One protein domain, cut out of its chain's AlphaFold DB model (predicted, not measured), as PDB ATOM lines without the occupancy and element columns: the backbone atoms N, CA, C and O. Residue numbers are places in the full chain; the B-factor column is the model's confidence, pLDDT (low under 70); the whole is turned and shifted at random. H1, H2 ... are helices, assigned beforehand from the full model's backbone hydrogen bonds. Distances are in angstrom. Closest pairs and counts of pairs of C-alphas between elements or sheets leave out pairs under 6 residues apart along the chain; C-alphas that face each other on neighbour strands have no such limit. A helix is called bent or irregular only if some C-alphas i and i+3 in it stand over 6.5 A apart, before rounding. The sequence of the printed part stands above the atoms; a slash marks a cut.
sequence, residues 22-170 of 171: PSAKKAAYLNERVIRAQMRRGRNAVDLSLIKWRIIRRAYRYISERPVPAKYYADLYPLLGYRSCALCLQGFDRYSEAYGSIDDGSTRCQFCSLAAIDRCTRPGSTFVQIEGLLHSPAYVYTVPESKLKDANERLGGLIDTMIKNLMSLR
ATOM      1  N   PRO A  22     104.519 135.384 153.432       61.75
ATOM      2  CA  PRO A  22     103.410 134.457 153.245       61.75
ATOM      3  C   PRO A  22     102.779 133.968 154.561       61.75
ATOM      4  O   PRO A  22     101.646 133.483 154.561       61.75
ATOM      5  N   SER A  23     103.508 134.084 155.677       58.56
ATOM      6  CA  SER A  23     103.054 133.784 157.035       58.56
ATOM      7  C   SER A  23     102.116 134.834 157.624       58.56
ATOM      8  O   SER A  23     101.138 134.469 158.277       58.56
ATOM      9  N   ALA A  24     102.354 136.123 157.375       52.28
ATOM     10  CA  ALA A  24     101.543 137.195 157.945       52.28
ATOM     11  C   ALA A  24     100.131 137.233 157.357       52.28
ATOM     12  O   ALA A  24      99.180 137.552 158.065       52.28
ATOM     13  N   LYS A  25      99.963 136.784 156.105       52.16
ATOM     14  CA  LYS A  25      98.640 136.558 155.495       52.16
ATOM     15  C   LYS A  25      97.829 135.456 156.204       52.16
ATOM     16  O   LYS A  25      96.625 135.357 156.002       52.16
ATOM     17  N   LYS A  26      98.463 134.632 157.055       55.94
ATOM     18  CA  LYS A  26      97.836 133.581 157.884       55.94
ATOM     19  C   LYS A  26      98.087 133.781 159.388       55.94
ATOM     20  O   LYS A  26      98.193 132.804 160.131       55.94
ATOM     21  N   ALA A  27      98.120 135.033 159.852       54.22
ATOM     22  CA  ALA A  27      98.361 135.396 161.256       54.22
ATOM     23  C   ALA A  27      97.427 134.700 162.270       54.22
ATOM     24  O   ALA A  27      97.809 134.496 163.421       54.22
ATOM     25  N   ALA A  28      96.233 134.272 161.843       57.12
ATOM     26  CA  ALA A  28      95.281 133.572 162.702       57.12
ATOM     27  C   ALA A  28      95.875 132.302 163.344       57.12
ATOM     28  O   ALA A  28      95.649 132.062 164.520       57.12
ATOM     29  N   TYR A  29      96.695 131.522 162.632       57.66
ATOM     30  CA  TYR A  29      97.257 130.265 163.162       57.66
ATOM     31  C   TYR A  29      98.519 130.444 164.014       57.66
ATOM     32  O   TYR A  29      99.120 129.463 164.439       57.66
ATOM     33  N   LEU A  30      98.919 131.690 164.262       69.94
ATOM     34  CA  LEU A  30     100.071 132.051 165.088       69.94
ATOM     35  C   LEU A  30      99.658 132.859 166.325       69.94
ATOM     36  O   LEU A  30     100.505 133.290 167.103       69.94
ATOM     37  N   ASN A  31      98.354 133.071 166.508       81.50
ATOM     38  CA  ASN A  31      97.787 133.801 167.626       81.50
ATOM     39  C   ASN A  31      97.298 132.824 168.702       81.50
ATOM     40  O   ASN A  31      96.472 131.953 168.422       81.50
ATOM     41  N   GLU A  32      97.755 133.008 169.943       86.88
ATOM     42  CA  GLU A  32      97.397 132.141 171.073       86.88
ATOM     43  C   GLU A  32      95.880 131.983 171.240       86.88
ATOM     44  O   GLU A  32      95.387 130.864 171.368       86.88
ATOM     45  N   ARG A  33      95.111 133.080 171.175       86.62
ATOM     46  CA  ARG A  33      93.648 133.056 171.348       86.62
ATOM     47  C   ARG A  33      92.979 132.176 170.296       86.62
ATOM     48  O   ARG A  33      92.054 131.429 170.616       86.62
ATOM     49  N   VAL A  34      93.441 132.256 169.050       85.62
ATOM     50  CA  VAL A  34      92.905 131.449 167.946       85.62
ATOM     51  C   VAL A  34      93.312 129.988 168.096       85.62
ATOM     52  O   VAL A  34      92.461 129.113 167.951       85.62
ATOM     53  N   ILE A  35      94.572 129.711 168.432       88.25
ATOM     54  CA  ILE A  35      95.063 128.345 168.651       88.25
ATOM     55  C   ILE A  35      94.282 127.682 169.787       88.25
ATOM     56  O   ILE A  35      93.736 126.596 169.597       88.25
ATOM     57  N   ARG A  36      94.118 128.371 170.921       90.88
ATOM     58  CA  ARG A  36      93.296 127.901 172.045       90.88
ATOM     59  C   ARG A  36      91.840 127.680 171.642       90.88
ATOM     60  O   ARG A  36      91.226 126.707 172.064       90.88
ATOM     61  N   ALA A  37      91.258 128.553 170.817       89.88
ATOM     62  CA  ALA A  37      89.904 128.346 170.302       89.88
ATOM     63  C   ALA A  37      89.797 127.094 169.412       89.88
ATOM     64  O   ALA A  37      88.812 126.371 169.508       89.88
ATOM     65  N   GLN A  38      90.800 126.811 168.578       89.75
ATOM     66  CA  GLN A  38      90.843 125.601 167.750       89.75
ATOM     67  C   GLN A  38      91.033 124.335 168.596       89.75
ATOM     68  O   GLN A  38      90.324 123.356 168.374       89.75
ATOM     69  N   MET A  39      91.920 124.366 169.594       92.00
ATOM     70  CA  MET A  39      92.113 123.255 170.534       92.00
ATOM     71  C   MET A  39      90.826 122.941 171.309       92.00
ATOM     72  O   MET A  39      90.425 121.785 171.374       92.00
ATOM     73  N   ARG A  40      90.105 123.966 171.794       92.88
ATOM     74  CA  ARG A  40      88.787 123.796 172.440       92.88
ATOM     75  C   ARG A  40      87.719 123.198 171.519       92.88
ATOM     76  O   ARG A  40      86.778 122.586 172.001       92.88
ATOM     77  N   ARG A  41      87.862 123.356 170.200       92.94
ATOM     78  CA  ARG A  41      87.005 122.721 169.182       92.94
ATOM     79  C   ARG A  41      87.469 121.305 168.807       92.94
ATOM     80  O   ARG A  41      87.018 120.773 167.800       92.94
ATOM     81  N   GLY A  42      88.398 120.716 169.562       91.25
ATOM     82  CA  GLY A  42      88.887 119.353 169.346       91.25
ATOM     83  C   GLY A  42      89.951 119.214 168.255       91.25
ATOM     84  O   GLY A  42      90.287 118.095 167.873       91.25
ATOM     85  N   ARG A  43      90.512 120.313 167.727       90.38
ATOM     86  CA  ARG A  43      91.649 120.212 166.795       90.38
ATOM     87  C   ARG A  43      92.872 119.649 167.514       90.38
ATOM     88  O   ARG A  43      93.227 120.101 168.601       90.38
ATOM     89  N   ASN A  44      93.563 118.727 166.851       91.69
ATOM     90  CA  ASN A  44      94.777 118.113 167.365       91.69
ATOM     91  C   ASN A  44      95.933 119.140 167.479       91.69
ATOM     92  O   ASN A  44      96.198 119.916 166.555       91.69
ATOM     93  N   ALA A  45      96.633 119.142 168.618       91.94
ATOM     94  CA  ALA A  45      97.727 120.076 168.903       91.94
ATOM     95  C   ALA A  45      98.984 119.836 168.042       91.94
ATOM     96  O   ALA A  45      99.692 120.792 167.708       91.94
ATOM     97  N   VAL A  46      99.249 118.590 167.632       92.38
ATOM     98  CA  VAL A  46     100.312 118.249 166.674       92.38
ATOM     99  C   VAL A  46     100.010 118.894 165.323       92.38
ATOM    100  O   VAL A  46     100.865 119.590 164.784       92.38
ATOM    101  N   ASP A  47      98.779 118.767 164.815       90.69
ATOM    102  CA  ASP A  47      98.383 119.358 163.527       90.69
ATOM    103  C   ASP A  47      98.486 120.891 163.530       90.69
ATOM    104  O   ASP A  47      99.005 121.492 162.586       90.69
ATOM    105  N   LEU A  48      98.044 121.543 164.609       89.75
ATOM    106  CA  LEU A  48      98.177 122.996 164.767       89.75
ATOM    107  C   LEU A  48      99.650 123.434 164.840       89.75
ATOM    108  O   LEU A  48     100.031 124.439 164.237       89.75
ATOM    109  N   SER A  49     100.500 122.652 165.507       90.38
ATOM    110  CA  SER A  49     101.946 122.911 165.564       90.38
ATOM    111  C   SER A  49     102.620 122.670 164.206       90.38
ATOM    112  O   SER A  49     103.473 123.454 163.794       90.38
ATOM    113  N   LEU A  50     102.191 121.661 163.442       90.12
ATOM    114  CA  LEU A  50     102.631 121.439 162.060       90.12
ATOM    115  C   LEU A  50     102.259 122.615 161.151       90.12
ATOM    116  O   LEU A  50     103.067 123.023 160.315       90.12
ATOM    117  N   ILE A  51     101.059 123.185 161.307       88.12
ATOM    118  CA  ILE A  51     100.645 124.383 160.565       88.12
ATOM    119  C   ILE A  51     101.608 125.542 160.846       88.12
ATOM    120  O   ILE A  51     102.100 126.146 159.890       88.12
ATOM    121  N   LYS A  52     101.941 125.808 162.119       87.50
ATOM    122  CA  LYS A  52     102.942 126.819 162.507       87.50
ATOM    123  C   LYS A  52     104.267 126.603 161.772       87.50
ATOM    124  O   LYS A  52     104.765 127.518 161.118       87.50
ATOM    125  N   TRP A  53     104.830 125.400 161.829       90.25
ATOM    126  CA  TRP A  53     106.149 125.143 161.240       90.25
ATOM    127  C   TRP A  53     106.152 125.146 159.711       90.25
ATOM    128  O   TRP A  53     107.109 125.616 159.099       90.25
ATOM    129  N   ARG A  54     105.052 124.748 159.062       89.44
ATOM    130  CA  ARG A  54     104.873 124.929 157.608       89.44
ATOM    131  C   ARG A  54     104.814 126.403 157.214       89.44
ATOM    132  O   ARG A  54     105.329 126.776 156.160       89.44
ATOM    133  N   ILE A  55     104.194 127.237 158.049       85.88
ATOM    134  CA  ILE A  55     104.171 128.687 157.865       85.88
ATOM    135  C   ILE A  55     105.592 129.264 157.983       85.88
ATOM    136  O   ILE A  55     106.004 130.015 157.097       85.88
ATOM    137  N   ILE A  56     106.353 128.867 159.010       86.88
ATOM    138  CA  ILE A  56     107.759 129.267 159.196       86.88
ATOM    139  C   ILE A  56     108.606 128.839 157.993       86.88
ATOM    140  O   ILE A  56     109.299 129.672 157.420       86.88
ATOM    141  N   ARG A  57     108.487 127.587 157.533       90.44
ATOM    142  CA  ARG A  57     109.199 127.078 156.347       90.44
ATOM    143  C   ARG A  57     108.926 127.910 155.097       90.44
ATOM    144  O   ARG A  57     109.844 128.205 154.337       90.44
ATOM    145  N   ARG A  58     107.667 128.293 154.865       87.00
ATOM    146  CA  ARG A  58     107.300 129.123 153.711       87.00
ATOM    147  C   ARG A  58     107.886 130.535 153.819       87.00
ATOM    148  O   ARG A  58     108.357 131.053 152.814       87.00
ATOM    149  N   ALA A  59     107.860 131.137 155.008       84.38
ATOM    150  CA  ALA A  59     108.478 132.443 155.240       84.38
ATOM    151  C   ALA A  59     110.004 132.383 155.071       84.38
ATOM    152  O   ALA A  59     110.571 133.238 154.402       84.38
ATOM    153  N   TYR A  60     110.644 131.333 155.589       87.12
ATOM    154  CA  TYR A  60     112.068 131.071 155.399       87.12
ATOM    155  C   TYR A  60     112.441 130.990 153.913       87.12
ATOM    156  O   TYR A  60     113.340 131.707 153.498       87.12
ATOM    157  N   ARG A  61     111.723 130.193 153.104       87.62
ATOM    158  CA  ARG A  61     112.000 130.067 151.657       87.62
ATOM    159  C   ARG A  61     111.928 131.408 150.931       87.62
ATOM    160  O   ARG A  61     112.816 131.755 150.165       87.62
ATOM    161  N   TYR A  62     110.893 132.184 151.239       83.88
ATOM    162  CA  TYR A  62     110.725 133.521 150.682       83.88
ATOM    163  C   TYR A  62     111.882 134.464 151.047       83.88
ATOM    164  O   TYR A  62     112.313 135.262 150.223       83.88
ATOM    165  N   ILE A  63     112.388 134.374 152.281       80.88
ATOM    166  CA  ILE A  63     113.536 135.160 152.744       80.88
ATOM    167  C   ILE A  63     114.836 134.677 152.092       80.88
ATOM    168  O   ILE A  63     115.629 135.504 151.653       80.88
ATOM    169  N   SER A  64     115.053 133.361 151.993       80.88
ATOM    170  CA  SER A  64     116.289 132.779 151.451       80.88
ATOM    171  C   SER A  64     116.514 133.083 149.971       80.88
ATOM    172  O   SER A  64     117.648 133.038 149.515       80.88
ATOM    173  N   GLU A  65     115.453 133.400 149.229       82.12
ATOM    174  CA  GLU A  65     115.516 133.796 147.816       82.12
ATOM    175  C   GLU A  65     115.843 135.293 147.625       82.12
ATOM    176  O   GLU A  65     115.978 135.762 146.496       82.12
ATOM    177  N   ARG A  66     115.953 136.079 148.707       74.88
ATOM    178  CA  ARG A  66     116.303 137.505 148.626       74.88
ATOM    179  C   ARG A  66     117.808 137.701 148.394       74.88
ATOM    180  O   ARG A  66     118.593 136.875 148.840       74.88
ATOM    181  N   PRO A  67     118.234 138.838 147.807       68.38
ATOM    182  CA  PRO A  67     119.658 139.146 147.632       68.38
ATOM    183  C   PRO A  67     120.449 139.215 148.947       68.38
ATOM    184  O   PRO A  67     121.636 138.918 148.966       68.38
ATOM    185  N   VAL A  68     119.798 139.596 150.056       69.62
ATOM    186  CA  VAL A  68     120.423 139.668 151.390       69.62
ATOM    187  C   VAL A  68     119.490 139.052 152.452       69.62
ATOM    188  O   VAL A  68     118.859 139.788 153.212       69.62
ATOM    189  N   PRO A  69     119.357 137.709 152.521       70.38
ATOM    190  CA  PRO A  69     118.399 137.021 153.404       70.38
ATOM    191  C   PRO A  69     118.599 137.331 154.892       70.38
ATOM    192  O   PRO A  69     117.631 137.489 155.635       70.38
ATOM    193  N   ALA A  70     119.869 137.469 155.285       67.31
ATOM    194  CA  ALA A  70     120.365 137.867 156.600       67.31
ATOM    195  C   ALA A  70     119.504 138.936 157.293       67.31
ATOM    196  O   ALA A  70     119.049 138.752 158.422       67.31
ATOM    197  N   LYS A  71     119.217 140.022 156.565       66.56
ATOM    198  CA  LYS A  71     118.509 141.209 157.065       66.56
ATOM    199  C   LYS A  71     117.052 140.942 157.448       66.56
ATOM    200  O   LYS A  71     116.444 141.737 158.155       66.56
ATOM    201  N   TYR A  72     116.490 139.825 156.999       70.69
ATOM    202  CA  TYR A  72     115.072 139.513 157.141       70.69
ATOM    203  C   TYR A  72     114.798 138.369 158.119       70.69
ATOM    204  O   TYR A  72     113.645 138.105 158.460       70.69
ATOM    205  N   TYR A  73     115.831 137.683 158.617       73.44
ATOM    206  CA  TYR A  73     115.648 136.579 159.563       73.44
ATOM    207  C   TYR A  73     115.067 137.017 160.909       73.44
ATOM    208  O   TYR A  73     114.325 136.250 161.529       73.44
ATOM    209  N   ALA A  74     115.278 138.277 161.302       69.94
ATOM    210  CA  ALA A  74     114.606 138.885 162.447       69.94
ATOM    211  C   ALA A  74     113.067 138.834 162.331       69.94
ATOM    212  O   ALA A  74     112.371 138.762 163.346       69.94
ATOM    213  N   ASP A  75     112.509 138.787 161.116       73.69
ATOM    214  CA  ASP A  75     111.063 138.679 160.915       73.69
ATOM    215  C   ASP A  75     110.514 137.262 161.168       73.69
ATOM    216  O   ASP A  75     109.309 137.098 161.397       73.69
ATOM    217  N   LEU A  76     111.374 136.234 161.183       77.75
ATOM    218  CA  LEU A  76     110.992 134.873 161.577       77.75
ATOM    219  C   LEU A  76     110.889 134.718 163.096       77.75
ATOM    220  O   LEU A  76     110.089 133.907 163.565       77.75
ATOM    221  N   TYR A  77     111.649 135.493 163.870       73.94
ATOM    222  CA  TYR A  77     111.727 135.338 165.325       73.94
ATOM    223  C   TYR A  77     110.363 135.417 166.041       73.94
ATOM    224  O   TYR A  77     110.030 134.508 166.805       73.94
ATOM    225  N   PRO A  78     109.483 136.393 165.741       72.69
ATOM    226  CA  PRO A  78     108.151 136.464 166.344       72.69
ATOM    227  C   PRO A  78     107.277 135.232 166.073       72.69
ATOM    228  O   PRO A  78     106.299 134.997 166.783       72.69
ATOM    229  N   LEU A  79     107.610 134.440 165.047       78.25
ATOM    230  CA  LEU A  79     106.913 133.202 164.722       78.25
ATOM    231  C   LEU A  79     107.353 132.047 165.627       78.25
ATOM    232  O   LEU A  79     106.585 131.104 165.784       78.25
ATOM    233  N   LEU A  80     108.538 132.104 166.246       80.19
ATOM    234  CA  LEU A  80     109.068 131.021 167.078       80.19
ATOM    235  C   LEU A  80     108.400 130.913 168.448       80.19
ATOM    236  O   LEU A  80     108.326 129.806 168.982       80.19
ATOM    237  N   GLY A  81     107.833 132.005 168.968       80.06
ATOM    238  CA  GLY A  81     107.319 132.090 170.337       80.06
ATOM    239  C   GLY A  81     106.427 130.918 170.771       80.06
ATOM    240  O   GLY A  81     105.589 130.418 170.017       80.06
ATOM    241  N   TYR A  82     106.575 130.488 172.025       80.25
ATOM    242  CA  TYR A  82     105.827 129.354 172.580       80.25
ATOM    243  C   TYR A  82     104.301 129.564 172.532       80.25
ATOM    244  O   TYR A  82     103.557 128.604 172.348       80.25
ATOM    245  N   ARG A  83     103.833 130.819 172.625       81.50
ATOM    246  CA  ARG A  83     102.407 131.198 172.589       81.50
ATOM    247  C   ARG A  83     101.720 130.861 171.265       81.50
ATOM    248  O   ARG A  83     100.499 130.767 171.210       81.50
ATOM    249  N   SER A  84     102.498 130.664 170.199       81.56
ATOM    250  CA  SER A  84     101.993 130.232 168.895       81.56
ATOM    251  C   SER A  84     102.102 128.717 168.672       81.56
ATOM    252  O   SER A  84     101.678 128.220 167.633       81.56
ATOM    253  N   CYS A  85     102.674 127.957 169.615       86.75
ATOM    254  CA  CYS A  85     102.834 126.506 169.520       86.75
ATOM    255  C   CYS A  85     101.736 125.781 170.309       86.75
ATOM    256  O   CYS A  85     101.721 125.824 171.537       86.75
ATOM    257  N   ALA A  86     100.848 125.064 169.619       90.31
ATOM    258  CA  ALA A  86      99.746 124.351 170.265       90.31
ATOM    259  C   ALA A  86     100.220 123.244 171.221       90.31
ATOM    260  O   ALA A  86      99.600 123.045 172.260       90.31
ATOM    261  N   LEU A  87     101.333 122.562 170.920       90.44
ATOM    262  CA  LEU A  87     101.914 121.572 171.834       90.44
ATOM    263  C   LEU A  87     102.480 122.212 173.109       90.44
ATOM    264  O   LEU A  87     102.330 121.639 174.185       90.44
ATOM    265  N   CYS A  88     103.073 123.408 173.016       87.38
ATOM    266  CA  CYS A  88     103.508 124.139 174.208       87.38
ATOM    267  C   CYS A  88     102.302 124.551 175.053       87.38
ATOM    268  O   CYS A  88     102.300 124.307 176.253       87.38
ATOM    269  N   LEU A  89     101.256 125.113 174.434       88.75
ATOM    270  CA  LEU A  89     100.030 125.492 175.146       88.75
ATOM    271  C   LEU A  89      99.360 124.281 175.810       88.75
ATOM    272  O   LEU A  89      99.001 124.360 176.976       88.75
ATOM    273  N   GLN A  90      99.276 123.144 175.114       90.50
ATOM    274  CA  GLN A  90      98.755 121.901 175.686       90.50
ATOM    275  C   GLN A  90      99.600 121.411 176.868       90.50
ATOM    276  O   GLN A  90      99.051 120.987 177.882       90.50
ATOM    277  N   GLY A  91     100.930 121.457 176.746       87.25
ATOM    278  CA  GLY A  91     101.835 121.108 177.840       87.25
ATOM    279  C   GLY A  91     101.650 122.023 179.051       87.25
ATOM    280  O   GLY A  91     101.682 121.553 180.182       87.25
ATOM    281  N   PHE A  92     101.395 123.313 178.821       84.00
ATOM    282  CA  PHE A  92     101.153 124.287 179.886       84.00
ATOM    283  C   PHE A  92      99.832 124.035 180.604       84.00
ATOM    284  O   PHE A  92      99.796 124.095 181.829       84.00
ATOM    285  N   ASP A  93      98.774 123.734 179.851       86.56
ATOM    286  CA  ASP A  93      97.461 123.425 180.416       86.56
ATOM    287  C   ASP A  93      97.558 122.156 181.291       86.56
ATOM    288  O   ASP A  93      97.192 122.192 182.463       86.56
ATOM    289  N   ARG A  94      98.202 121.087 180.790       85.75
ATOM    290  CA  ARG A  94      98.461 119.850 181.561       85.75
ATOM    291  C   ARG A  94      99.301 120.083 182.814       85.75
ATOM    292  O   ARG A  94      99.039 119.491 183.855       85.75
ATOM    293  N   TYR A  95     100.332 120.921 182.711       83.12
ATOM    294  CA  TYR A  95     101.144 121.287 183.866       83.12
ATOM    295  C   TYR A  95     100.300 121.989 184.929       83.12
ATOM    296  O   TYR A  95     100.363 121.634 186.103       83.12
ATOM    297  N   SER A  96      99.497 122.967 184.501       83.44
ATOM    298  CA  SER A  96      98.647 123.749 185.393       83.44
ATOM    299  C   SER A  96      97.612 122.890 186.111       83.44
ATOM    300  O   SER A  96      97.333 123.140 187.280       83.44
ATOM    301  N   GLU A  97      97.060 121.885 185.430       83.62
ATOM    302  CA  GLU A  97      96.132 120.912 186.013       83.62
ATOM    303  C   GLU A  97      96.806 120.027 187.072       83.62
ATOM    304  O   GLU A  97      96.192 119.718 188.090       83.62
ATOM    305  N   ALA A  98      98.065 119.633 186.857       81.75
ATOM    306  CA  ALA A  98      98.774 118.701 187.734       81.75
ATOM    307  C   ALA A  98      99.492 119.372 188.921       81.75
ATOM    308  O   ALA A  98      99.610 118.763 189.983       81.75
ATOM    309  N   TYR A  99      99.987 120.602 188.752       80.69
ATOM    310  CA  TYR A  99     100.901 121.245 189.709       80.69
ATOM    311  C   TYR A  99     100.526 122.692 190.074       80.69
ATOM    312  O   TYR A  99     101.241 123.325 190.850       80.69
ATOM    313  N   GLY A 100      99.432 123.240 189.534       80.25
ATOM    314  CA  GLY A 100      99.059 124.648 189.723       80.25
ATOM    315  C   GLY A 100      99.900 125.613 188.874       80.25
ATOM    316  O   GLY A 100     100.439 125.247 187.830       80.25
ATOM    317  N   SER A 101     100.011 126.884 189.279       69.75
ATOM    318  CA  SER A 101     100.767 127.887 188.514       69.75
ATOM    319  C   SER A 101     102.262 127.884 188.851       69.75
ATOM    320  O   SER A 101     102.640 127.901 190.017       69.75
ATOM    321  N   ILE A 102     103.113 127.969 187.828       59.91
ATOM    322  CA  ILE A 102     104.554 128.256 187.950       59.91
ATOM    323  C   ILE A 102     104.878 129.496 187.124       59.91
ATOM    324  O   ILE A 102     104.343 129.613 186.027       59.91
ATOM    325  N   ASP A 103     105.804 130.344 187.569       58.28
ATOM    326  CA  ASP A 103     106.296 131.510 186.811       58.28
ATOM    327  C   ASP A 103     107.417 131.197 185.798       58.28
ATOM    328  O   ASP A 103     107.648 131.976 184.875       58.28
ATOM    329  N   ASP A 104     108.076 130.039 185.895       60.75
ATOM    330  CA  ASP A 104     109.159 129.637 184.989       60.75
ATOM    331  C   ASP A 104     108.655 128.887 183.739       60.75
ATOM    332  O   ASP A 104     108.067 127.805 183.812       60.75
ATOM    333  N   GLY A 105     108.918 129.448 182.557       56.72
ATOM    334  CA  GLY A 105     108.590 128.849 181.262       56.72
ATOM    335  C   GLY A 105     109.400 127.593 180.908       56.72
ATOM    336  O   GLY A 105     108.950 126.815 180.062       56.72
ATOM    337  N   SER A 106     110.553 127.362 181.550       61.53
ATOM    338  CA  SER A 106     111.457 126.246 181.236       61.53
ATOM    339  C   SER A 106     110.887 124.883 181.666       61.53
ATOM    340  O   SER A 106     110.884 123.927 180.879       61.53
ATOM    341  N   THR A 107     110.295 124.815 182.863       62.75
ATOM    342  CA  THR A 107     109.627 123.627 183.422       62.75
ATOM    343  C   THR A 107     108.448 123.192 182.564       62.75
ATOM    344  O   THR A 107     108.217 122.006 182.331       62.75
ATOM    345  N   ARG A 108     107.728 124.161 181.996       63.88
ATOM    346  CA  ARG A 108     106.500 123.903 181.250       63.88
ATOM    347  C   ARG A 108     106.738 123.212 179.897       63.88
ATOM    348  O   ARG A 108     105.843 122.540 179.388       63.88
ATOM    349  N   CYS A 109     107.941 123.317 179.318       65.19
ATOM    350  CA  CYS A 109     108.290 122.553 178.115       65.19
ATOM    351  C   CYS A 109     108.418 121.048 178.378       65.19
ATOM    352  O   CYS A 109     108.249 120.279 177.442       65.19
ATOM    353  N   GLN A 110     108.648 120.600 179.616       69.56
ATOM    354  CA  GLN A 110     108.791 119.168 179.923       69.56
ATOM    355  C   GLN A 110     107.508 118.361 179.651       69.56
ATOM    356  O   GLN A 110     107.579 117.162 179.401       69.56
ATOM    357  N   PHE A 111     106.352 119.029 179.634       74.75
ATOM    358  CA  PHE A 111     105.027 118.438 179.406       74.75
ATOM    359  C   PHE A 111     104.575 118.524 177.941       74.75
ATOM    360  O   PHE A 111     103.525 118.001 177.566       74.75
ATOM    361  N   CYS A 112     105.365 119.195 177.100       82.31
ATOM    362  CA  CYS A 112     105.137 119.293 175.669       82.31
ATOM    363  C   CYS A 112     105.584 117.994 174.991       82.31
ATOM    364  O   CYS A 112     106.742 117.601 175.120       82.31
ATOM    365  N   SER A 113     104.720 117.354 174.198       82.50
ATOM    366  CA  SER A 113     105.088 116.116 173.486       82.50
ATOM    367  C   SER A 113     106.280 116.299 172.541       82.50
ATOM    368  O   SER A 113     107.039 115.361 172.320       82.50
ATOM    369  N   LEU A 114     106.496 117.512 172.017       81.88
ATOM    370  CA  LEU A 114     107.687 117.817 171.225       81.88
ATOM    371  C   LEU A 114     108.966 117.710 172.058       81.88
ATOM    372  O   LEU A 114     109.974 117.247 171.541       81.88
ATOM    373  N   ALA A 115     108.925 118.050 173.347       77.56
ATOM    374  CA  ALA A 115     110.089 117.942 174.214       77.56
ATOM    375  C   ALA A 115     110.513 116.491 174.479       77.56
ATOM    376  O   ALA A 115     111.666 116.264 174.834       77.56
ATOM    377  N   ALA A 116     109.634 115.503 174.287       77.00
ATOM    378  CA  ALA A 116     110.024 114.096 174.376       77.00
ATOM    379  C   ALA A 116     110.986 113.689 173.244       77.00
ATOM    380  O   ALA A 116     111.894 112.896 173.474       77.00
ATOM    381  N   ILE A 117     110.810 114.259 172.046       78.75
ATOM    382  CA  ILE A 117     111.589 113.916 170.841       78.75
ATOM    383  C   ILE A 117     112.721 114.923 170.597       78.75
ATOM    384  O   ILE A 117     113.809 114.558 170.169       78.75
ATOM    385  N   ASP A 118     112.480 116.193 170.900       78.12
ATOM    386  CA  ASP A 118     113.408 117.299 170.703       78.12
ATOM    387  C   ASP A 118     113.216 118.285 171.855       78.12
ATOM    388  O   ASP A 118     112.423 119.217 171.748       78.12
ATOM    389  N   ARG A 119     113.884 118.028 172.996       73.81
ATOM    390  CA  ARG A 119     113.804 118.839 174.230       73.81
ATOM    391  C   ARG A 119     114.105 120.308 173.939       73.81
ATOM    392  O   ARG A 119     115.231 120.746 174.136       73.81
ATOM    393  N   CYS A 120     113.090 121.060 173.533       74.56
ATOM    394  CA  CYS A 120     113.178 122.363 172.876       74.56
ATOM    395  C   CYS A 120     113.755 123.497 173.735       74.56
ATOM    396  O   CYS A 120     113.896 124.612 173.255       74.56
ATOM    397  N   THR A 121     114.114 123.218 174.986       72.50
ATOM    398  CA  THR A 121     114.804 124.132 175.905       72.50
ATOM    399  C   THR A 121     116.266 123.757 176.149       72.50
ATOM    400  O   THR A 121     116.990 124.497 176.808       72.50
ATOM    401  N   ARG A 122     116.738 122.604 175.652       79.75
ATOM    402  CA  ARG A 122     118.135 122.185 175.810       79.75
ATOM    403  C   ARG A 122     119.027 122.820 174.736       79.75
ATOM    404  O   ARG A 122     118.605 122.851 173.578       79.75
ATOM    405  N   PRO A 123     120.283 123.187 175.069       76.94
ATOM    406  CA  PRO A 123     121.237 123.813 174.141       76.94
ATOM    407  C   PRO A 123     121.465 123.078 172.810       76.94
ATOM    408  O   PRO A 123     121.813 123.702 171.817       76.94
ATOM    409  N   GLY A 124     121.260 121.756 172.770       82.19
ATOM    410  CA  GLY A 124     121.420 120.946 171.556       82.19
ATOM    411  C   GLY A 124     120.144 120.727 170.738       82.19
ATOM    412  O   GLY A 124     120.212 120.121 169.672       82.19
ATOM    413  N   SER A 125     118.983 121.174 171.220       87.56
ATOM    414  CA  SER A 125     117.710 120.911 170.540       87.56
ATOM    415  C   SER A 125     117.591 121.652 169.217       87.56
ATOM    416  O   SER A 125     118.182 122.715 169.019       87.56
ATOM    417  N   THR A 126     116.786 121.102 168.315       90.62
ATOM    418  CA  THR A 126     116.522 121.692 167.000       90.62
ATOM    419  C   THR A 126     115.952 123.098 167.162       90.62
ATOM    420  O   THR A 126     116.393 124.017 166.478       90.62
ATOM    421  N   PHE A 127     115.030 123.295 168.112       88.38
ATOM    422  CA  PHE A 127     114.488 124.621 168.422       88.38
ATOM    423  C   PHE A 127     115.573 125.627 168.831       88.38
ATOM    424  O   PHE A 127     115.660 126.688 168.216       88.38
ATOM    425  N   VAL A 128     116.412 125.296 169.820       86.38
ATOM    426  CA  VAL A 128     117.455 126.216 170.313       86.38
ATOM    427  C   VAL A 128     118.494 126.510 169.233       86.38
ATOM    428  O   VAL A 128     118.978 127.632 169.136       86.38
ATOM    429  N   GLN A 129     118.805 125.545 168.364       89.88
ATOM    430  CA  GLN A 129     119.682 125.792 167.220       89.88
ATOM    431  C   GLN A 129     119.061 126.763 166.208       89.88
ATOM    432  O   GLN A 129     119.760 127.643 165.711       89.88
ATOM    433  N   ILE A 130     117.760 126.640 165.912       89.25
ATOM    434  CA  ILE A 130     117.044 127.596 165.051       89.25
ATOM    435  C   ILE A 130     117.057 128.983 165.695       89.25
ATOM    436  O   ILE A 130     117.429 129.954 165.042       89.25
ATOM    437  N   GLU A 131     116.679 129.072 166.969       85.69
ATOM    438  CA  GLU A 131     116.670 130.323 167.727       85.69
ATOM    439  C   GLU A 131     118.059 130.974 167.729       85.69
ATOM    440  O   GLU A 131     118.186 132.139 167.363       85.69
ATOM    441  N   GLY A 132     119.114 130.210 168.015       84.25
ATOM    442  CA  GLY A 132     120.494 130.691 168.013       84.25
ATOM    443  C   GLY A 132     120.965 131.215 166.654       84.25
ATOM    444  O   GLY A 132     121.650 132.236 166.603       84.25
ATOM    445  N   LEU A 133     120.576 130.574 165.545       82.81
ATOM    446  CA  LEU A 133     120.899 131.074 164.202       82.81
ATOM    447  C   LEU A 133     120.161 132.383 163.894       82.81
ATOM    448  O   LEU A 133     120.775 133.301 163.362       82.81
ATOM    449  N   LEU A 134     118.887 132.504 164.279       79.31
ATOM    450  CA  LEU A 134     118.114 133.736 164.071       79.31
ATOM    451  C   LEU A 134     118.533 134.885 165.006       79.31
ATOM    452  O   LEU A 134     118.350 136.045 164.648       79.31
ATOM    453  N   HIS A 135     119.074 134.577 166.190       74.12
ATOM    454  CA  HIS A 135     119.561 135.563 167.162       74.12
ATOM    455  C   HIS A 135     121.003 136.013 166.933       74.12
ATOM    456  O   HIS A 135     121.407 137.037 167.484       74.12
ATOM    457  N   SER A 136     121.799 135.253 166.181       66.25
ATOM    458  CA  SER A 136     123.220 135.548 166.012       66.25
ATOM    459  C   SER A 136     123.416 136.847 165.213       66.25
ATOM    460  O   SER A 136     123.053 136.888 164.037       66.25
ATOM    461  N   PRO A 137     124.047 137.895 165.782       53.53
ATOM    462  CA  PRO A 137     124.325 139.148 165.072       53.53
ATOM    463  C   PRO A 137     125.199 138.945 163.832       53.53
ATOM    464  O   PRO A 137     125.085 139.695 162.861       53.53
ATOM    465  N   ALA A 138     126.040 137.900 163.846       50.56
ATOM    466  CA  ALA A 138     126.819 137.490 162.687       50.56
ATOM    467  C   ALA A 138     125.881 137.265 161.498       50.56
ATOM    468  O   ALA A 138     126.071 137.862 160.445       50.56
ATOM    469  N   TYR A 139     124.796 136.525 161.715       52.88
ATOM    470  CA  TYR A 139     123.804 136.198 160.703       52.88
ATOM    471  C   TYR A 139     123.141 137.423 160.065       52.88
ATOM    472  O   TYR A 139     122.683 137.332 158.934       52.88
ATOM    473  N   VAL A 140     123.083 138.556 160.767       52.19
ATOM    474  CA  VAL A 140     122.282 139.707 160.344       52.19
ATOM    475  C   VAL A 140     123.128 140.800 159.673       52.19
ATOM    476  O   VAL A 140     122.612 141.465 158.776       52.19
ATOM    477  N   TYR A 141     124.422 140.961 160.010       50.62
ATOM    478  CA  TYR A 141     125.159 142.168 159.584       50.62
ATOM    479  C   TYR A 141     126.632 142.023 159.143       50.62
ATOM    480  O   TYR A 141     127.145 142.983 158.576       50.62
ATOM    481  N   THR A 142     127.350 140.905 159.366       53.97
ATOM    482  CA  THR A 142     128.838 140.930 159.237       53.97
ATOM    483  C   THR A 142     129.541 139.703 158.629       53.97
ATOM    484  O   THR A 142     130.769 139.714 158.529       53.97
ATOM    485  N   VAL A 143     128.843 138.641 158.197       57.72
ATOM    486  CA  VAL A 143     129.521 137.436 157.652       57.72
ATOM    487  C   VAL A 143     129.779 137.510 156.139       57.72
ATOM    488  O   VAL A 143     128.899 137.944 155.395       57.72
ATOM    489  N   PRO A 144     130.928 136.988 155.663       64.88
ATOM    490  CA  PRO A 144     131.145 136.671 154.252       64.88
ATOM    491  C   PRO A 144     130.025 135.814 153.644       64.88
ATOM    492  O   PRO A 144     129.463 134.945 154.314       64.88
ATOM    493  N   GLU A 145     129.765 136.005 152.350       66.69
ATOM    494  CA  GLU A 145     128.683 135.355 151.594       66.69
ATOM    495  C   GLU A 145     128.678 133.818 151.713       66.69
ATOM    496  O   GLU A 145     127.622 133.209 151.886       66.69
ATOM    497  N   SER A 146     129.853 133.182 151.725       69.00
ATOM    498  CA  SER A 146     129.983 131.727 151.898       69.00
ATOM    499  C   SER A 146     129.439 131.232 153.241       69.00
ATOM    500  O   SER A 146     128.698 130.256 153.291       69.00
ATOM    501  N   LYS A 147     129.725 131.949 154.333       70.94
ATOM    502  CA  LYS A 147     129.222 131.606 155.669       70.94
ATOM    503  C   LYS A 147     127.720 131.860 155.799       70.94
ATOM    504  O   LYS A 147     127.058 131.146 156.545       70.94
ATOM    505  N   LEU A 148     127.175 132.846 155.078       71.38
ATOM    506  CA  LEU A 148     125.728 133.071 155.005       71.38
ATOM    507  C   LEU A 148     125.017 131.927 154.275       71.38
ATOM    508  O   LEU A 148     123.955 131.492 154.716       71.38
ATOM    509  N   LYS A 149     125.612 131.408 153.194       76.81
ATOM    510  CA  LYS A 149     125.077 130.257 152.461       76.81
ATOM    511  C   LYS A 149     125.001 129.008 153.345       76.81
ATOM    512  O   LYS A 149     123.916 128.444 153.482       76.81
ATOM    513  N   ASP A 150     126.102 128.640 154.000       81.00
ATOM    514  CA  ASP A 150     126.158 127.469 154.891       81.00
ATOM    515  C   ASP A 150     125.138 127.575 156.025       81.00
ATOM    516  O   ASP A 150     124.439 126.620 156.379       81.00
ATOM    517  N   ALA A 151     125.035 128.769 156.606       78.94
ATOM    518  CA  ALA A 151     124.112 129.010 157.688       78.94
ATOM    519  C   ALA A 151     122.659 128.887 157.199       78.94
ATOM    520  O   ALA A 151     121.849 128.251 157.877       78.94
ATOM    521  N   ASN A 152     122.329 129.421 156.013       82.94
ATOM    522  CA  ASN A 152     120.989 129.320 155.427       82.94
ATOM    523  C   ASN A 152     120.608 127.865 155.176       82.94
ATOM    524  O   ASN A 152     119.549 127.424 155.622       82.94
ATOM    525  N   GLU A 153     121.489 127.094 154.542       86.81
ATOM    526  CA  GLU A 153     121.282 125.659 154.335       86.81
ATOM    527  C   GLU A 153     121.039 124.933 155.667       86.81
ATOM    528  O   GLU A 153     120.085 124.155 155.790       86.81
ATOM    529  N   ARG A 154     121.816 125.267 156.707       89.69
ATOM    530  CA  ARG A 154     121.622 124.735 158.061       89.69
ATOM    531  C   ARG A 154     120.266 125.119 158.658       89.69
ATOM    532  O   ARG A 154     119.579 124.249 159.194       89.69
ATOM    533  N   LEU A 155     119.853 126.384 158.571       88.94
ATOM    534  CA  LEU A 155     118.556 126.854 159.066       88.94
ATOM    535  C   LEU A 155     117.400 126.128 158.361       88.94
ATOM    536  O   LEU A 155     116.470 125.659 159.022       88.94
ATOM    537  N   GLY A 156     117.482 125.975 157.037       90.94
ATOM    538  CA  GLY A 156     116.514 125.211 156.252       90.94
ATOM    539  C   GLY A 156     116.415 123.751 156.704       90.94
ATOM    540  O   GLY A 156     115.311 123.255 156.943       90.94
ATOM    541  N   GLY A 157     117.556 123.083 156.900       94.44
ATOM    542  CA  GLY A 157     117.612 121.705 157.395       94.44
ATOM    543  C   GLY A 157     117.029 121.534 158.802       94.44
ATOM    544  O   GLY A 157     116.313 120.564 159.070       94.44
ATOM    545  N   LEU A 158     117.265 122.492 159.702       94.25
ATOM    546  CA  LEU A 158     116.695 122.477 161.051       94.25
ATOM    547  C   LEU A 158     115.170 122.673 161.037       94.25
ATOM    548  O   LEU A 158     114.454 121.964 161.744       94.25
ATOM    549  N   ILE A 159     114.649 123.583 160.205       93.50
ATOM    550  CA  ILE A 159     113.196 123.767 160.039       93.50
ATOM    551  C   ILE A 159     112.542 122.478 159.517       93.50
ATOM    552  O   ILE A 159     111.489 122.071 160.017       93.50
ATOM    553  N   ASP A 160     113.166 121.809 158.547       95.44
ATOM    554  CA  ASP A 160     112.658 120.546 158.006       95.44
ATOM    555  C   ASP A 160     112.722 119.409 159.046       95.44
ATOM    556  O   ASP A 160     111.771 118.630 159.171       95.44
ATOM    557  N   THR A 161     113.777 119.370 159.865       95.06
ATOM    558  CA  THR A 161     113.914 118.437 160.999       95.06
ATOM    559  C   THR A 161     112.799 118.628 162.024       95.06
ATOM    560  O   THR A 161     112.173 117.663 162.459       95.06
ATOM    561  N   MET A 162     112.474 119.876 162.353       92.56
ATOM    562  CA  MET A 162     111.390 120.189 163.278       92.56
ATOM    563  C   MET A 162     110.026 119.700 162.766       92.56
ATOM    564  O   MET A 162     109.233 119.127 163.516       92.56
ATOM    565  N   ILE A 163     109.753 119.871 161.469       94.19
ATOM    566  CA  ILE A 163     108.536 119.341 160.839       94.19
ATOM    567  C   ILE A 163     108.519 117.811 160.902       94.19
ATOM    568  O   ILE A 163     107.474 117.235 161.206       94.19
ATOM    569  N   LYS A 164     109.657 117.153 160.657       94.56
ATOM    570  CA  LYS A 164     109.784 115.694 160.752       94.56
ATOM    571  C   LYS A 164     109.474 115.189 162.166       94.56
ATOM    572  O   LYS A 164     108.663 114.276 162.301       94.56
ATOM    573  N   ASN A 165     110.028 115.829 163.198       91.81
ATOM    574  CA  ASN A 165     109.772 115.486 164.605       91.81
ATOM    575  C   ASN A 165     108.286 115.623 164.974       91.81
ATOM    576  O   ASN A 165     107.734 114.817 165.720       91.81
ATOM    577  N   LEU A 166     107.602 116.628 164.427       91.50
ATOM    578  CA  LEU A 166     106.160 116.782 164.621       91.50
ATOM    579  C   LEU A 166     105.350 115.729 163.859       91.50
ATOM    580  O   LEU A 166     104.331 115.267 164.358       91.50
ATOM    581  N   MET A 167     105.786 115.331 162.663       92.50
ATOM    582  CA  MET A 167     105.126 114.260 161.915       92.50
ATOM    583  C   MET A 167     105.231 112.910 162.634       92.50
ATOM    584  O   MET A 167     104.249 112.175 162.625       92.50
ATOM    585  N   SER A 168     106.346 112.613 163.312       91.25
ATOM    586  CA  SER A 168     106.479 111.392 164.126       91.25
ATOM    587  C   SER A 168     105.608 111.375 165.386       91.25
ATOM    588  O   SER A 168     105.411 110.320 165.970       91.25
ATOM    589  N   LEU A 169     105.073 112.522 165.819       88.00
ATOM    590  CA  LEU A 169     104.086 112.580 166.909       88.00
ATOM    591  C   LEU A 169     102.651 112.311 166.440       88.00
ATOM    592  O   LEU A 169     101.745 112.245 167.267       88.00
ATOM    593  N   ARG A 170     102.420 112.256 165.124       84.06
ATOM    594  CA  ARG A 170     101.093 112.041 164.535       84.06
ATOM    595  C   ARG A 170     100.790 110.556 164.294       84.06
ATOM    596  O   ARG A 170      99.621 110.222 164.120       84.06
TER     597      ARG A 170
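AT A GLANCE: This is residues 22 to 170 of the 171 residues of an uncharacterized protein of Leptonema illini DSM 21528 (UniProt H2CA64). Two long helices, H3 and H11, lie side by side and run opposite ways, with H1 beside H3, H9 beside H11, and H4 folding back from the last turns of H3. H6 prolongs the body past the first residues of H3, with H7 crossing it, while H4 and H10 gather at the opposite end. The printed part has 149 residues with eleven named helices, H1 to H11 in chain order, and no named strand; the class is all helix. It is compact, with a radius of gyration of the C-alphas of 15.8 A, and elongated, spanning 50 by 31 by 27 A.

IN THESE COORDINATES: H1, residues 24 to 30, begins at C-alpha 24 (101.543, 137.195, 157.945) and is irregular: C-alphas 25 and 28 are 8.5 A apart. H2 has residues 32 to 40, and H3, residues 45 to 64, is 28.5 A long. H4, residues 69 to 75, is irregular too, with C-alphas 71 and 74 7.0 A apart. H5 has residues 77 to 80. H6, residues 86 to 99, is 19.7 A long and ends at C-alpha 99 (100.901, 121.245, 189.709). H7 has residues 105 to 111, H8 113 to 117, H9 126 to 135 over 14.2 A, and H10 137 to 141. H11, residues 145 to 167, is 33.3 A long and ends at C-alpha 167 (105.126, 114.260, 161.915).

HOW THE PARTS SIT: H3 and H11 touch at a shallow tilt of 17 degrees, opposite ways; their closest C-alphas, those of Trp 53 and Ile 163, are 6.3 A apart. H9 touches H11, closest at Thr 126 and Leu 158, C-alphas 6.0 A apart, at a shallow tilt of 34 degrees, only just short of steep. H3 and H4 form a helical hairpin, H3 touching with residues 60 to 63 alone; the closest C-alphas, Ile 63 and Pro 69, are 5.2 A apart. H1 touches H3 at residues 48 to 52 alone, the closest C-alphas, Leu 30 and Lys 52, being 6.5 A apart. H1 and H2 only just touch, only at the corner, with 3 pairs of C-alphas within 8 A. H2 touches H6 about perpendicular, at 74 degrees, closest at the C-alphas of Ile 35 and Ala 86, 6.4 A apart. H3 and H6 touch at a steep tilt of 40 degrees, through residues 45 to 49 and 86 to 90 alone; the closest C-alphas, Ala 45 and Ala 86, are 4.9 A apart. H7 touches H6 about perpendicular, at 89 degrees, closest at the C-alphas of Gly 91 and Phe 111, 4.4 A apart. H8 only just touches H11, with 3 pairs of C-alphas within 8 A, closest at Ile 117 and Asn 165, 6.7 A. H10 touches H4, with the C-alphas of Ala 70 and Val 140 4.6 A apart. H5 only just touches H9, with 3 pairs of C-alphas within 8 A, closest at Tyr 77 and Leu 134, 6.7 A. Every O i to N i+4 pair is within hydrogen-bond range in H2, H3, H6, H9, H10 and H11; the figures are 0 of 3 in H1, 1 of 3 in H4, 0 of 3 in H7 and 0 of 1 in H8, beside O i to N i+3 pairs of 3 of 4, 3 of 4, 2 of 4 and 2 of 2, and H5 is too short for an O i to N i+4 pair.

THE WHOLE: The two C-alphas farthest apart, those of Ala 98 and Pro 144, are 49.9 A from each other. The printed part has no cut and no long link; the link from H8 to H9, 8 residues, is short, and the others are tight. The mean pLDDT of the printed part is 79.2, with values under 70 at residues 22 to 30, 67 to 68, 70 to 71, 74, 101 to 110 and 136 to 146.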